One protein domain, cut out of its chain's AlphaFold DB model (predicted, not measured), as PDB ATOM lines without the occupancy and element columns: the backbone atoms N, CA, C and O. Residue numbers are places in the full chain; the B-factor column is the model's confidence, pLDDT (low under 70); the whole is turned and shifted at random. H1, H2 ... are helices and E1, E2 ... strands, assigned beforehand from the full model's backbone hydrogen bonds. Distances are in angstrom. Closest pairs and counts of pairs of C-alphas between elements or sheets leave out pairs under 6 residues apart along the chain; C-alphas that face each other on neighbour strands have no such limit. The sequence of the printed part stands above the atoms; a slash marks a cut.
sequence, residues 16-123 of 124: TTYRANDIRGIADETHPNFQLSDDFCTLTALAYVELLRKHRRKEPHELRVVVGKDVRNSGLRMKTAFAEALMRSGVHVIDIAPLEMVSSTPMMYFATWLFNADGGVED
ATOM      1  N   THR A  16     129.874 114.971 134.790       92.81
ATOM      2  CA  THR A  16     128.943 115.280 135.882       92.81
ATOM      3  C   THR A  16     129.576 116.125 136.986       92.81
ATOM      4  O   THR A  16     128.840 116.653 137.824       92.81
ATOM      5  N   THR A  17     130.904 116.298 136.978       93.44
ATOM      6  CA  THR A  17     131.592 117.180 137.923       93.44
ATOM      7  C   THR A  17     131.425 118.659 137.580       93.44
ATOM      8  O   THR A  17     131.471 119.489 138.481       93.44
ATOM      9  N   TYR A  18     131.154 119.015 136.320       92.81
ATOM     10  CA  TYR A  18     130.939 120.406 135.914       92.81
ATOM     11  C   TYR A  18     129.546 120.884 136.340       92.81
ATOM     12  O   TYR A  18     128.518 120.348 135.916       92.81
ATOM     13  N   ARG A  19     129.510 121.907 137.192       91.44
ATOM     14  CA  ARG A  19     128.297 122.584 137.663       91.44
ATOM     15  C   ARG A  19     128.208 123.977 137.044       91.44
ATOM     16  O   ARG A  19     129.066 124.384 136.269       91.44
ATOM     17  N   ALA A  20     127.146 124.709 137.378       89.44
ATOM     18  CA  ALA A  20     126.896 126.033 136.812       89.44
ATOM     19  C   ALA A  20     128.041 127.030 137.072       89.44
ATOM     20  O   ALA A  20     128.319 127.857 136.211       89.44
ATOM     21  N   ASN A  21     128.700 126.932 138.234       83.75
ATOM     22  CA  ASN A  21     129.689 127.916 138.684       83.75
ATOM     23  C   ASN A  21     131.060 127.313 139.032       83.75
ATOM     24  O   ASN A  21     132.005 128.065 139.241       83.75
ATOM     25  N   ASP A  22     131.169 125.990 139.146       90.38
ATOM     26  CA  ASP A  22     132.372 125.318 139.638       90.38
ATOM     27  C   ASP A  22     132.450 123.853 139.184       90.38
ATOM     28  O   ASP A  22     131.537 123.315 138.550       90.38
ATOM     29  N   ILE A  23     133.575 123.214 139.496       93.69
ATOM     30  CA  ILE A  23     133.778 121.776 139.345       93.69
ATOM     31  C   ILE A  23     133.641 121.147 140.733       93.69
ATOM     32  O   ILE A  23     134.346 121.526 141.662       93.69
ATOM     33  N   ARG A  24     132.729 120.184 140.884       93.38
ATOM     34  CA  ARG A  24     132.485 119.465 142.142       93.38
ATOM     35  C   ARG A  24     132.348 117.977 141.904       93.38
ATOM     36  O   ARG A  24     131.500 117.538 141.130       93.38
ATOM     37  N   GLY A  25     133.109 117.205 142.658       93.88
ATOM     38  CA  GLY A  25     133.107 115.752 142.615       93.88
ATOM     39  C   GLY A  25     133.690 115.168 143.892       93.88
ATOM     40  O   GLY A  25     133.980 115.887 144.849       93.88
ATOM     41  N   ILE A  26     133.842 113.851 143.904       95.44
ATOM     42  CA  ILE A  26     134.392 113.124 145.046       95.44
ATOM     43  C   ILE A  26     135.907 112.995 144.880       95.44
ATOM     44  O   ILE A  26     136.377 112.468 143.873       95.44
ATOM     45  N   ALA A  27     136.656 113.476 145.872       94.94
ATOM     46  CA  ALA A  27     138.122 113.493 145.878       94.94
ATOM     47  C   ALA A  27     138.763 112.407 146.764       94.94
ATOM     48  O   ALA A  27     139.986 112.288 146.794       94.94
ATOM     49  N   ASP A  28     137.946 111.638 147.485       94.81
ATOM     50  CA  ASP A  28     138.395 110.489 148.269       94.81
ATOM     51  C   ASP A  28     138.655 109.297 147.339       94.81
ATOM     52  O   ASP A  28     137.730 108.779 146.711       94.81
ATOM     53  N   GLU A  29     139.918 108.875 147.264       92.56
ATOM     54  CA  GLU A  29     140.398 107.764 146.436       92.56
ATOM     55  C   GLU A  29     139.799 106.410 146.834       92.56
ATOM     56  O   GLU A  29     139.729 105.496 146.014       92.56
ATOM     57  N   THR A  30     139.334 106.271 148.079       93.94
ATOM     58  CA  THR A  30     138.695 105.041 148.566       93.94
ATOM     59  C   THR A  30     137.220 104.953 148.175       93.94
ATOM     60  O   THR A  30     136.610 103.884 148.258       93.94
ATOM     61  N   HIS A  31     136.630 106.063 147.726       94.38
ATOM     62  CA  HIS A  31     135.225 106.107 147.369       94.38
ATOM     63  C   HIS A  31     134.991 105.440 145.999       94.38
ATOM     64  O   HIS A  31     135.673 105.767 145.027       94.38
ATOM     65  N   PRO A  32     133.967 104.576 145.838       91.31
ATOM     66  CA  PRO A  32     133.706 103.862 144.577       91.31
ATOM     67  C   PRO A  32     133.395 104.781 143.383       91.31
ATOM     68  O   PRO A  32     133.494 104.368 142.234       91.31
ATOM     69  N   ASN A  33     133.019 106.028 143.669       90.94
ATOM     70  CA  ASN A  33     132.783 107.085 142.687       90.94
ATOM     71  C   ASN A  33     133.849 108.192 142.777       90.94
ATOM     72  O   ASN A  33     133.499 109.366 142.706       90.94
ATOM     73  N   PHE A  34     135.113 107.848 143.024       93.12
ATOM     74  CA  PHE A  34     136.224 108.797 142.975       93.12
ATOM     75  C   PHE A  34     136.301 109.468 141.592       93.12
ATOM     76  O   PHE A  34     136.360 108.793 140.566       93.12
ATOM     77  N   GLN A  35     136.248 110.800 141.568       95.25
ATOM     78  CA  GLN A  35     136.128 111.610 140.347       95.25
ATOM     79  C   GLN A  35     137.259 112.631 140.196       95.25
ATOM     80  O   GLN A  35     137.674 112.911 139.076       95.25
ATOM     81  N   LEU A  36     137.733 113.213 141.301       95.50
ATOM     82  CA  LEU A  36     138.718 114.299 141.291       95.50
ATOM     83  C   LEU A  36     140.134 113.749 141.525       95.50
ATOM     84  O   LEU A  36     140.752 113.954 142.575       95.50
ATOM     85  N   SER A  37     140.612 112.977 140.548       95.56
ATOM     86  CA  SER A  37     141.963 112.408 140.534       95.56
ATOM     87  C   SER A  37     143.034 113.420 140.125       95.56
ATOM     88  O   SER A  37     142.727 114.474 139.575       95.56
ATOM     89  N   ASP A  38     144.308 113.086 140.349       96.06
ATOM     90  CA  ASP A  38     145.434 113.902 139.865       96.06
ATOM     91  C   ASP A  38     145.416 114.064 138.344       96.06
ATOM     92  O   ASP A  38     145.692 115.148 137.827       96.06
ATOM     93  N   ASP A  39     145.020 113.014 137.619       96.12
ATOM     94  CA  ASP A  39     144.848 113.064 136.167       96.12
ATOM     95  C   ASP A  39     143.703 114.009 135.768       96.12
ATOM     96  O   ASP A  39     143.829 114.753 134.791       96.12
ATOM     97  N   PHE A  40     142.600 114.032 136.532       96.19
ATOM     98  CA  PHE A  40     141.513 114.992 136.329       96.19
ATOM     99  C   PHE A  40     142.018 116.429 136.522       96.19
ATOM    100  O   PHE A  40     141.786 117.279 135.657       96.19
ATOM    101  N   CYS A  41     142.736 116.703 137.617       97.12
ATOM    102  CA  CYS A  41     143.294 118.025 137.916       97.12
ATOM    103  C   CYS A  41     144.307 118.453 136.843       97.12
ATOM    104  O   CYS A  41     144.228 119.569 136.329       97.12
ATOM    105  N   THR A  42     145.187 117.543 136.419       97.81
ATOM    106  CA  THR A  42     146.177 117.767 135.354       97.81
ATOM    107  C   THR A  42     145.506 118.128 134.031       97.81
ATOM    108  O   THR A  42     145.824 119.152 133.427       97.81
ATOM    109  N   LEU A  43     144.541 117.327 133.568       97.06
ATOM    110  CA  LEU A  43     143.835 117.601 132.314       97.06
ATOM    111  C   LEU A  43     143.006 118.888 132.388       97.06
ATOM    112  O   LEU A  43     142.935 119.629 131.405       97.06
ATOM    113  N   THR A  44     142.414 119.178 133.548       96.50
ATOM    114  CA  THR A  44     141.678 120.428 133.773       96.50
ATOM    115  C   THR A  44     142.613 121.634 133.716       96.50
ATOM    116  O   THR A  44     142.265 122.628 133.080       96.50
ATOM    117  N   ALA A  45     143.820 121.539 134.280       97.94
ATOM    118  CA  ALA A  45     144.839 122.581 134.180       97.94
ATOM    119  C   ALA A  45     145.242 122.838 132.726       97.94
ATOM    120  O   ALA A  45     145.218 123.981 132.279       97.94
ATOM    121  N   LEU A  46     145.532 121.790 131.948       98.25
ATOM    122  CA  LEU A  46     145.895 121.930 130.531       98.25
ATOM    123  C   LEU A  46     144.762 122.560 129.705       98.25
ATOM    124  O   LEU A  46     145.004 123.438 128.873       98.25
ATOM    125  N   ALA A  47     143.514 122.161 129.962       97.19
ATOM    126  CA  ALA A  47     142.349 122.776 129.334       97.19
ATOM    127  C   ALA A  47     142.198 124.256 129.729       97.19
ATOM    128  O   ALA A  47     141.868 125.092 128.884       97.19
ATOM    129  N   TYR A  48     142.475 124.592 130.991       97.75
ATOM    130  CA  TYR A  48     142.447 125.963 131.491       97.75
ATOM    131  C   TYR A  48     143.536 126.838 130.856       97.75
ATOM    132  O   TYR A  48     143.243 127.967 130.461       97.75
ATOM    133  N   VAL A  49     144.753 126.312 130.658       98.69
ATOM    134  CA  VAL A  49     145.822 127.006 129.913       98.69
ATOM    135  C   VAL A  49     145.355 127.349 128.503       98.69
ATOM    136  O   VAL A  49     145.463 128.500 128.090       98.69
ATOM    137  N   GLU A  50     144.783 126.389 127.773       98.62
ATOM    138  CA  GLU A  50     144.312 126.623 126.403       98.62
ATOM    139  C   GLU A  50     143.157 127.639 126.345       98.62
ATOM    140  O   GLU A  50     143.080 128.454 125.419       98.62
ATOM    141  N   LEU A  51     142.272 127.627 127.348       98.25
ATOM    142  CA  LEU A  51     141.209 128.619 127.493       98.25
ATOM    143  C   LEU A  51     141.789 130.024 127.709       98.25
ATOM    144  O   LEU A  51     141.409 130.959 126.997       98.25
ATOM    145  N   LEU A  52     142.720 130.175 128.655       98.50
ATOM    146  CA  LEU A  52     143.365 131.454 128.954       98.50
ATOM    147  C   LEU A  52     144.180 131.968 127.767       98.50
ATOM    148  O   LEU A  52     144.039 133.138 127.417       98.50
ATOM    149  N   ARG A  53     144.955 131.103 127.103       98.50
ATOM    150  CA  ARG A  53     145.747 131.432 125.908       98.50
ATOM    151  C   ARG A  53     144.879 132.102 124.843       98.50
ATOM    152  O   ARG A  53     145.192 133.189 124.359       98.50
ATOM    153  N   LYS A  54     143.720 131.503 124.540       98.50
ATOM    154  CA  LYS A  54     142.743 132.045 123.579       98.50
ATOM    155  C   LYS A  54     142.081 133.328 124.064       98.50
ATOM    156  O   LYS A  54     141.961 134.280 123.295       98.50
ATOM    157  N   HIS A  55     141.626 133.348 125.314       98.25
ATOM    158  CA  HIS A  55     140.853 134.463 125.854       98.25
ATOM    159  C   HIS A  55     141.707 135.722 126.053       98.25
ATOM    160  O   HIS A  55     141.261 136.830 125.767       98.25
ATOM    161  N   ARG A  56     142.950 135.546 126.512       97.88
ATOM    162  CA  ARG A  56     143.909 136.626 126.769       97.88
ATOM    163  C   ARG A  56     144.773 136.968 125.560       97.88
ATOM    164  O   ARG A  56     145.368 138.038 125.561       97.88
ATOM    165  N   ARG A  57     144.805 136.104 124.534       98.25
ATOM    166  CA  ARG A  57     145.667 136.233 123.343       98.25
ATOM    167  C   ARG A  57     147.146 136.355 123.721       98.25
ATOM    168  O   ARG A  57     147.852 137.222 123.218       98.25
ATOM    169  N   LYS A  58     147.565 135.494 124.642       98.38
ATOM    170  CA  LYS A  58     148.917 135.399 125.194       98.38
ATOM    171  C   LYS A  58     149.402 133.977 125.039       98.38
ATOM    172  O   LYS A  58     148.584 133.067 125.152       98.38
ATOM    173  N   GLU A  59     150.693 133.777 124.843       98.56
ATOM    174  CA  GLU A  59     151.297 132.452 124.919       98.56
ATOM    175  C   GLU A  59     151.423 131.985 126.379       98.56
ATOM    176  O   GLU A  59     151.462 132.813 127.293       98.56
ATOM    177  N   PRO A  60     151.496 130.665 126.647       98.56
ATOM    178  CA  PRO A  60     151.501 130.145 128.016       98.56
ATOM    179  C   PRO A  60     152.560 130.760 128.942       98.56
ATOM    180  O   PRO A  60     152.266 131.021 130.103       98.56
ATOM    181  N   HIS A  61     153.754 131.059 128.423       98.50
ATOM    182  CA  HIS A  61     154.849 131.668 129.186       98.50
ATOM    183  C   HIS A  61     154.620 133.137 129.577       98.50
ATOM    184  O   HIS A  61     155.348 133.678 130.406       98.50
ATOM    185  N   GLU A  62     153.605 133.782 129.005       98.50
ATOM    186  CA  GLU A  62     153.187 135.146 129.340       98.50
ATOM    187  C   GLU A  62     152.017 135.168 130.337       98.50
ATOM    188  O   GLU A  62     151.635 136.237 130.827       98.50
ATOM    189  N   LEU A  63     151.412 134.005 130.612       98.81
ATOM    190  CA  LEU A  63     150.279 133.879 131.519       98.81
ATOM    191  C   LEU A  63     150.745 133.833 132.972       98.81
ATOM    192  O   LEU A  63     151.670 133.104 133.335       98.81
ATOM    193  N   ARG A  64     150.026 134.563 133.825       98.81
ATOM    194  CA  ARG A  64     150.164 134.494 135.285       98.81
ATOM    195  C   ARG A  64     148.882 133.947 135.893       98.81
ATOM    196  O   ARG A  64     147.817 134.500 135.636       98.81
ATOM    197  N   VAL A  65     148.968 132.901 136.712       98.81
ATOM    198  CA  VAL A  65     147.789 132.291 137.349       98.81
ATOM    199  C   VAL A  65     147.987 132.207 138.854       98.81
ATOM    200  O   VAL A  65     148.981 131.657 139.320       98.81
ATOM    201  N   VAL A  66     147.031 132.750 139.606       98.75
ATOM    202  CA  VAL A  66     146.965 132.592 141.064       98.75
ATOM    203  C   VAL A  66     146.312 131.256 141.395       98.75
ATOM    204  O   VAL A  66     145.279 130.916 140.820       98.75
ATOM    205  N   VAL A  67     146.901 130.508 142.324       98.38
ATOM    206  CA  VAL A  67     146.372 129.215 142.767       98.38
ATOM    207  C   VAL A  67     146.316 129.178 144.291       98.38
ATOM    208  O   VAL A  67     147.311 129.471 144.958       98.38
ATOM    209  N   GLY A  68     145.157 128.812 144.832       97.56
ATOM    210  CA  GLY A  68     144.909 128.645 146.261       97.56
ATOM    211  C   GLY A  68     144.211 127.324 146.598       97.56
ATOM    212  O   GLY A  68     143.896 126.526 145.713       97.56
ATOM    213  N   LYS A  69     144.007 127.072 147.895       96.31
ATOM    214  CA  LYS A  69     143.248 125.928 148.428       96.31
ATOM    215  C   LYS A  69     142.660 126.244 149.797       96.31
ATOM    216  O   LYS A  69     143.312 126.905 150.608       96.31
ATOM    217  N   ASP A  70     141.498 125.682 150.093       95.19
ATOM    218  CA  ASP A  70     140.919 125.686 151.428       95.19
ATOM    219  C   ASP A  70     141.449 124.542 152.323       95.19
ATOM    220  O   ASP A  70     142.507 123.947 152.096       95.19
ATOM    221  N   VAL A  71     140.711 124.267 153.402       94.88
ATOM    222  CA  VAL A  71     141.051 123.303 154.459       94.88
ATOM    223  C   VAL A  71     140.799 121.837 154.087       94.88
ATOM    224  O   VAL A  71     141.010 120.961 154.927       94.88
ATOM    225  N   ARG A  72     140.308 121.521 152.880       94.25
ATOM    226  CA  ARG A  72     140.017 120.125 152.511       94.25
ATOM    227  C   ARG A  72     141.297 119.298 152.429       94.25
ATOM    228  O   ARG A  72     142.271 119.698 151.798       94.25
ATOM    229  N   ASN A  73     141.242 118.077 152.966       93.31
ATOM    230  CA  ASN A  73     142.369 117.137 152.959       93.31
ATOM    231  C   ASN A  73     142.910 116.862 151.547       93.31
ATOM    232  O   ASN A  73     144.116 116.745 151.352       93.31
ATOM    233  N   SER A  74     142.026 116.789 150.547       94.62
ATOM    234  CA  SER A  74     142.414 116.567 149.151       94.62
ATOM    235  C   SER A  74     143.027 117.801 148.482       94.62
ATOM    236  O   SER A  74     143.674 117.665 147.446       94.62
ATOM    237  N   GLY A  75     142.857 118.992 149.067       94.69
ATOM    238  CA  GLY A  75     143.240 120.263 148.457       94.69
ATOM    239  C   GLY A  75     144.735 120.360 148.174       94.69
ATOM    240  O   GLY A  75     145.121 120.892 147.143       94.69
ATOM    241  N   LEU A  76     145.601 119.812 149.036       95.31
ATOM    242  CA  LEU A  76     147.046 119.846 148.779       95.31
ATOM    243  C   LEU A  76     147.420 119.015 147.545       95.31
ATOM    244  O   LEU A  76     148.130 119.518 146.673       95.31
ATOM    245  N   ARG A  77     146.931 117.771 147.459       95.50
ATOM    246  CA  ARG A  77     147.200 116.865 146.331       95.50
ATOM    247  C   ARG A  77     146.707 117.485 145.025       95.50
ATOM    248  O   ARG A  77     147.471 117.640 144.075       95.50
ATOM    249  N   MET A  78     145.439 117.878 145.016       96.88
ATOM    250  CA  MET A  78     144.761 118.342 143.816       96.88
ATOM    251  C   MET A  78     145.354 119.667 143.289       96.88
ATOM    252  O   MET A  78     145.738 119.752 142.117       96.88
ATOM    253  N   LYS A  79     145.602 120.637 144.183       97.19
ATOM    254  CA  LYS A  79     146.300 121.889 143.862       97.19
ATOM    255  C   LYS A  79     147.697 121.640 143.298       97.19
ATOM    256  O   LYS A  79     148.105 122.320 142.360       97.19
ATOM    257  N   THR A  80     148.436 120.679 143.860       96.88
ATOM    258  CA  THR A  80     149.794 120.341 143.403       96.88
ATOM    259  C   THR A  80     149.767 119.793 141.978       96.88
ATOM    260  O   THR A  80     150.455 120.340 141.120       96.88
ATOM    261  N   ALA A  81     148.912 118.804 141.684       97.81
ATOM    262  CA  ALA A  81     148.762 118.263 140.331       97.81
ATOM    263  C   ALA A  81     148.373 119.354 139.314       97.81
ATOM    264  O   ALA A  81     148.945 119.444 138.224       97.81
ATOM    265  N   PHE A  82     147.443 120.235 139.692       98.38
ATOM    266  CA  PHE A  82     147.017 121.349 138.848       98.38
ATOM    267  C   PHE A  82     148.153 122.355 138.596       98.38
ATOM    268  O   PHE A  82     148.447 122.691 137.448       98.38
ATOM    269  N   ALA A  83     148.825 122.818 139.654       98.31
ATOM    270  CA  ALA A  83     149.905 123.798 139.572       98.31
ATOM    271  C   ALA A  83     151.116 123.268 138.787       98.31
ATOM    272  O   ALA A  83     151.679 123.993 137.967       98.31
ATOM    273  N   GLU A  84     151.495 122.002 138.975       98.44
ATOM    274  CA  GLU A  84     152.570 121.377 138.201       98.44
ATOM    275  C   GLU A  84     152.254 121.334 136.705       98.44
ATOM    276  O   GLU A  84     153.118 121.636 135.880       98.44
ATOM    277  N   ALA A  85     151.014 121.010 136.334       98.56
ATOM    278  CA  ALA A  85     150.581 121.000 134.941       98.56
ATOM    279  C   ALA A  85     150.593 122.405 134.305       98.56
ATOM    280  O   ALA A  85     151.013 122.557 133.151       98.56
ATOM    281  N   LEU A  86     150.208 123.442 135.062       98.75
ATOM    282  CA  LEU A  86     150.354 124.838 134.635       98.75
ATOM    283  C   LEU A  86     151.828 125.190 134.377       98.75
ATOM    284  O   LEU A  86     152.164 125.668 133.292       98.75
ATOM    285  N   MET A  87     152.710 124.910 135.342       98.69
ATOM    286  CA  MET A  87     154.143 125.219 135.238       98.69
ATOM    287  C   MET A  87     154.812 124.471 134.081       98.69
ATOM    288  O   MET A  87     155.578 125.067 133.328       98.69
ATOM    289  N   ARG A  88     154.482 123.188 133.872       98.62
ATOM    290  CA  ARG A  88     154.971 122.398 132.722       98.62
ATOM    291  C   ARG A  88     154.539 122.980 131.378       98.62
ATOM    292  O   ARG A  88     155.243 122.803 130.390       98.62
ATOM    293  N   SER A  89     153.408 123.680 131.348       98.31
ATOM    294  CA  SER A  89     152.924 124.391 130.161       98.31
ATOM    295  C   SER A  89     153.596 125.754 129.964       98.31
ATOM    296  O   SER A  89     153.344 126.405 128.957       98.31
ATOM    297  N   GLY A  90     154.443 126.195 130.898       98.56
ATOM    298  CA  GLY A  90     155.146 127.478 130.868       98.56
ATOM    299  C   GLY A  90     154.486 128.589 131.687       98.56
ATOM    300  O   GLY A  90     155.068 129.661 131.797       98.56
ATOM    301  N   VAL A  91     153.313 128.361 132.285       98.81
ATOM    302  CA  VAL A  91     152.583 129.391 133.045       98.81
ATOM    303  C   VAL A  91     153.333 129.779 134.317       98.81
ATOM    304  O   VAL A  91     153.798 128.921 135.069       98.81
ATOM    305  N   HIS A  92     153.376 131.078 134.614       98.75
ATOM    306  CA  HIS A  92     153.885 131.583 135.884       98.75
ATOM    307  C   HIS A  92     152.824 131.443 136.987       98.75
ATOM    308  O   HIS A  92     151.867 132.224 137.062       98.75
ATOM    309  N   VAL A  93     152.998 130.446 137.854       98.69
ATOM    310  CA  VAL A  93     152.087 130.167 138.972       98.69
ATOM    311  C   VAL A  93     152.430 131.029 140.187       98.69
ATOM    312  O   VAL A  93     153.580 131.110 140.607       98.69
ATOM    313  N   ILE A  94     151.409 131.655 140.770       98.50
ATOM    314  CA  ILE A  94     151.481 132.395 142.031       98.50
ATOM    315  C   ILE A  94     150.693 131.595 143.069       98.50
ATOM    316  O   ILE A  94     149.469 131.695 143.142       98.50
ATOM    317  N   ASP A  95     151.395 130.768 143.839       97.81
ATOM    318  CA  ASP A  95     150.795 129.950 144.895       97.81
ATOM    319  C   ASP A  95     150.593 130.782 146.168       97.81
ATOM    320  O   ASP A  95     151.559 131.197 146.812       97.81
ATOM    321  N   ILE A  96     149.333 131.039 146.519       97.56
ATOM    322  CA  ILE A  96     148.954 131.841 147.693       97.56
ATOM    323  C   ILE A  96     148.625 130.985 148.924       97.56
ATOM    324  O   ILE A  96     148.330 131.531 149.984       97.56
ATOM    325  N   ALA A  97     148.681 129.658 148.794       95.62
ATOM    326  CA  ALA A  97     148.430 128.708 149.874       95.62
ATOM    327  C   ALA A  97     149.448 127.545 149.845       95.62
ATOM    328  O   ALA A  97     149.058 126.382 149.666       95.62
ATOM    329  N   PRO A  98     150.764 127.817 149.971       92.12
ATOM    330  CA  PRO A  98     151.796 126.786 149.903       92.12
ATOM    331  C   PRO A  98     151.762 125.859 151.127       92.12
ATOM    332  O   PRO A  98     151.538 126.303 152.255       92.12
ATOM    333  N   LEU A  99     152.057 124.572 150.913       88.31
ATOM    334  CA  LEU A  99     152.145 123.555 151.972       88.31
ATOM    335  C   LEU A  99     150.851 123.478 152.816       88.31
ATOM    336  O   LEU A  99     149.753 123.291 152.283       88.31
ATOM    337  N   GLU A 100     150.979 123.643 154.132       87.31
ATOM    338  CA  GLU A 100     149.891 123.579 155.111       87.31
ATOM    339  C   GLU A 100     149.061 124.869 155.188       87.31
ATOM    340  O   GLU A 100     148.066 124.924 155.908       87.31
ATOM    341  N   MET A 101     149.439 125.923 154.455       93.50
ATOM    342  CA  MET A 101     148.653 127.156 154.419       93.50
ATOM    343  C   MET A 101     147.350 126.960 153.643       93.50
ATOM    344  O   MET A 101     147.221 126.071 152.798       93.50
ATOM    345  N   VAL A 102     146.376 127.818 153.929       95.94
ATOM    346  CA  VAL A 102     145.080 127.849 153.249       95.94
ATOM    347  C   VAL A 102     144.770 129.270 152.804       95.94
ATOM    348  O   VAL A 102     145.205 130.240 153.429       95.94
ATOM    349  N   SER A 103     144.004 129.384 151.733       96.75
ATOM    350  CA  SER A 103     143.437 130.624 151.228       96.75
ATOM    351  C   SER A 103     141.915 130.580 151.327       96.75
ATOM    352  O   SER A 103     141.307 129.627 151.812       96.75
ATOM    353  N   SER A 104     141.296 131.685 150.933       96.12
ATOM    354  CA  SER A 104     139.856 131.758 150.730       96.12
ATOM    355  C   SER A 104     139.591 132.346 149.355       96.12
ATOM    356  O   SER A 104     140.401 133.116 148.834       96.12
ATOM    357  N   THR A 105     138.413 132.083 148.796       95.62
ATOM    358  CA  THR A 105     138.022 132.640 147.497       95.62
ATOM    359  C   THR A 105     138.156 134.173 147.420       95.62
ATOM    360  O   THR A 105     138.684 134.659 146.418       95.62
ATOM    361  N   PRO A 106     137.778 134.976 148.444       97.62
ATOM    362  CA  PRO A 106     138.037 136.419 148.421       97.62
ATOM    363  C   PRO A 106     139.527 136.779 148.344       97.62
ATOM    364  O   PRO A 106     139.887 137.735 147.660       97.62
ATOM    365  N   MET A 107     140.398 136.013 149.007       97.56
ATOM    366  CA  MET A 107     141.849 136.204 148.934       97.56
ATOM    367  C   MET A 107     142.384 135.866 147.540       97.56
ATOM    368  O   MET A 107     143.198 136.622 147.016       97.56
ATOM    369  N   MET A 108     141.893 134.793 146.913       97.88
ATOM    370  CA  MET A 108     142.229 134.448 145.529       97.88
ATOM    371  C   MET A 108     141.813 135.557 144.556       97.88
ATOM    372  O   MET A 108     142.625 135.976 143.727       97.88
ATOM    373  N   TYR A 109     140.604 136.113 144.693       97.88
ATOM    374  CA  TYR A 109     140.180 137.256 143.877       97.88
ATOM    375  C   TYR A 109     141.060 138.487 144.101       97.88
ATOM    376  O   TYR A 109     141.505 139.111 143.135       97.88
ATOM    377  N   PHE A 110     141.351 138.815 145.362       98.50
ATOM    378  CA  PHE A 110     142.219 139.936 145.703       98.50
ATOM    379  C   PHE A 110     143.627 139.760 145.126       98.50
ATOM    380  O   PHE A 110     144.140 140.676 144.489       98.50
ATOM    381  N   ALA A 111     144.231 138.582 145.281       98.50
ATOM    382  CA  ALA A 111     145.551 138.267 144.749       98.50
ATOM    383  C   ALA A 111     145.576 138.299 143.214       98.50
ATOM    384  O   ALA A 111     146.519 138.828 142.629       98.50
ATOM    385  N   THR A 112     144.528 137.797 142.554       98.62
ATOM    386  CA  THR A 112     144.405 137.842 141.088       98.62
ATOM    387  C   THR A 112     144.455 139.284 140.585       98.62
ATOM    388  O   THR A 112     145.196 139.588 139.650       98.62
ATOM    389  N   TRP A 113     143.727 140.194 141.242       98.50
ATOM    390  CA  TRP A 113     143.777 141.624 140.939       98.50
ATOM    391  C   TRP A 113     145.136 142.250 141.298       98.50
ATOM    392  O   TRP A 113     145.747 142.907 140.457       98.50
ATOM    393  N   LEU A 114     145.637 142.006 142.515       98.69
ATOM    394  CA  LEU A 114     146.873 142.590 143.049       98.69
ATOM    395  C   LEU A 114     148.089 142.270 142.173       98.69
ATOM    396  O   LEU A 114     148.924 143.135 141.918       98.69
ATOM    397  N   PHE A 115     148.189 141.026 141.710       98.38
ATOM    398  CA  PHE A 115     149.298 140.569 140.878       98.38
ATOM    399  C   PHE A 115     149.067 140.777 139.380       98.38
ATOM    400  O   PHE A 115     149.917 140.361 138.588       98.38
ATOM    401  N   ASN A 116     147.953 141.412 138.993       97.94
ATOM    402  CA  ASN A 116     147.530 141.578 137.603       97.94
ATOM    403  C   ASN A 116     147.599 140.247 136.831       97.94
ATOM    404  O   ASN A 116     148.216 140.148 135.767       97.94
ATOM    405  N   ALA A 117     147.050 139.196 137.442       98.62
ATOM    406  CA  ALA A 117     147.087 137.844 136.914       98.62
ATOM    407  C   ALA A 117     146.019 137.637 135.828       98.62
ATOM    408  O   ALA A 117     144.962 138.267 135.813       98.62
ATOM    409  N   ASP A 118     146.295 136.714 134.914       98.69
ATOM    410  CA  ASP A 118     145.414 136.368 133.802       98.69
ATOM    411  C   ASP A 118     144.251 135.465 134.228       98.69
ATOM    412  O   ASP A 118     143.207 135.449 133.562       98.69
ATOM    413  N   GLY A 119     144.425 134.755 135.344       98.19
ATOM    414  CA  GLY A 119     143.449 133.850 135.931       98.19
ATOM    415  C   GLY A 119     143.722 133.567 137.408       98.19
ATOM    416  O   GLY A 119     144.814 133.827 137.920       98.19
ATOM    417  N   GLY A 120     142.710 133.020 138.073       97.62
ATOM    418  CA  GLY A 120     142.753 132.608 139.468       97.62
ATOM    419  C   GLY A 120     141.939 131.331 139.656       97.62
ATOM    420  O   GLY A 120     140.887 131.177 139.030       97.62
ATOM    421  N   VAL A 121     142.445 130.414 140.476       97.19
ATOM    422  CA  VAL A 121     141.820 129.120 140.765       97.19
ATOM    423  C   VAL A 121     141.871 128.860 142.267       97.19
ATOM    424  O   VAL A 121     142.905 129.068 142.899       97.19
ATOM    425  N   GLU A 122     140.752 128.400 142.819       95.25
ATOM    426  CA  GLU A 122     140.590 128.019 144.223       95.25
ATOM    427  C   GLU A 122     139.954 126.623 144.276       95.25
ATOM    428  O   GLU A 122     139.063 126.340 143.474       95.25
ATOM    429  N   ASP A 123     140.380 125.790 145.228       84.50
ATOM    430  CA  ASP A 123     139.773 124.486 145.549       84.50
ATOM    431  C   ASP A 123     139.747 123.467 144.397       84.50
ATOM    432  O   ASP A 123     138.753 122.756 144.206       84.50
TER     433      ASP A 123
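Overview. This is residues 16 to 123 of the 124 residues of the protein "PGM_PMM_I domain-containing protein" of Candidatus Aenigmarchaeota archaeon (UniProt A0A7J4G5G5). A small, open sheet of three parallel strands lies between helices: H3 covers one face, H2 covers the other, and the long helix H1 packs on H2 and reaches the sheet at E3 and E1. Before H1, the unnamed stretch of residues 16 to 37 winds in loops, and its residue Pro 32 lies at one end of the longest distance. The printed part has 108 residues with three named helices and three named strands in the order H1 E1 H2 E2 H3 E3; the sheet's order is E2 E1 E3 and the class is mixed, helices and strands. The whole is compact, with a radius of gyration of the C-alphas of 13.5 A, and its outline of 40 by 27 by 26 A is only just elongated.

Arrangement. Start with H1, residues 38 to 56, and look on to H2, residues 75 to 88: they touch, the closest C-alphas being those of Thr 42 and Phe 82, 5.1 A apart, and run the same way at a steep tilt of 50 degrees. In the sheet, the inner strand E1, residues 64 to 67, has E2, residues 92 to 95, and E3, residues 119 to 121, as its parallel neighbours. Find N 67 and O 94 at 2.9 A between E1 and E2, and N 121 and O 66 at 2.9 A between E1 and E3. H1 is on the sheet, its Leu 52 and Gly 119 of E3 having C-alphas 7.4 A apart. H2 lies over E2 and E1 at a height over the sheet of 9.3 A and runs along the strands. H3, residues 105 to 114, is on the opposite face from H2, over E1 and E3, at a height over the sheet of 8.3 A. The closest C-alphas of H3 and E3 are those of Thr 112 and Gly 120, 5.7 A apart. H3 is apart from H1 and H2. E1, H2, E2 form a strand-helix-strand unit, two parallel neighbour strands joined through a helix, with a right-handed crossover; E2, H3, E3 form a split one, with E1 between its strands, also right-handed. In H1, H2 and H3 every O i to N i+4 pair is within hydrogen-bond range.

Along the chain. Find C-alpha 38 at (145.434, 113.902, 139.865); from there H1 runs 26.3 A to C-alpha 56. E1 measures 9.9 A, H2 19.7 A and E2 9.7 A. H3 covers 14.0 A, and E3, 7.0 A long, ends at C-alpha 121 at (141.820, 129.120, 140.765).

Size, cuts and confidence. The C-alphas of Pro 32 and Leu 114, 40.9 A apart, are the two farthest apart. The printed part has no cut, and no link between its named elements is long. The mean pLDDT of the printed part is 96.2, and no printed residue is under 70.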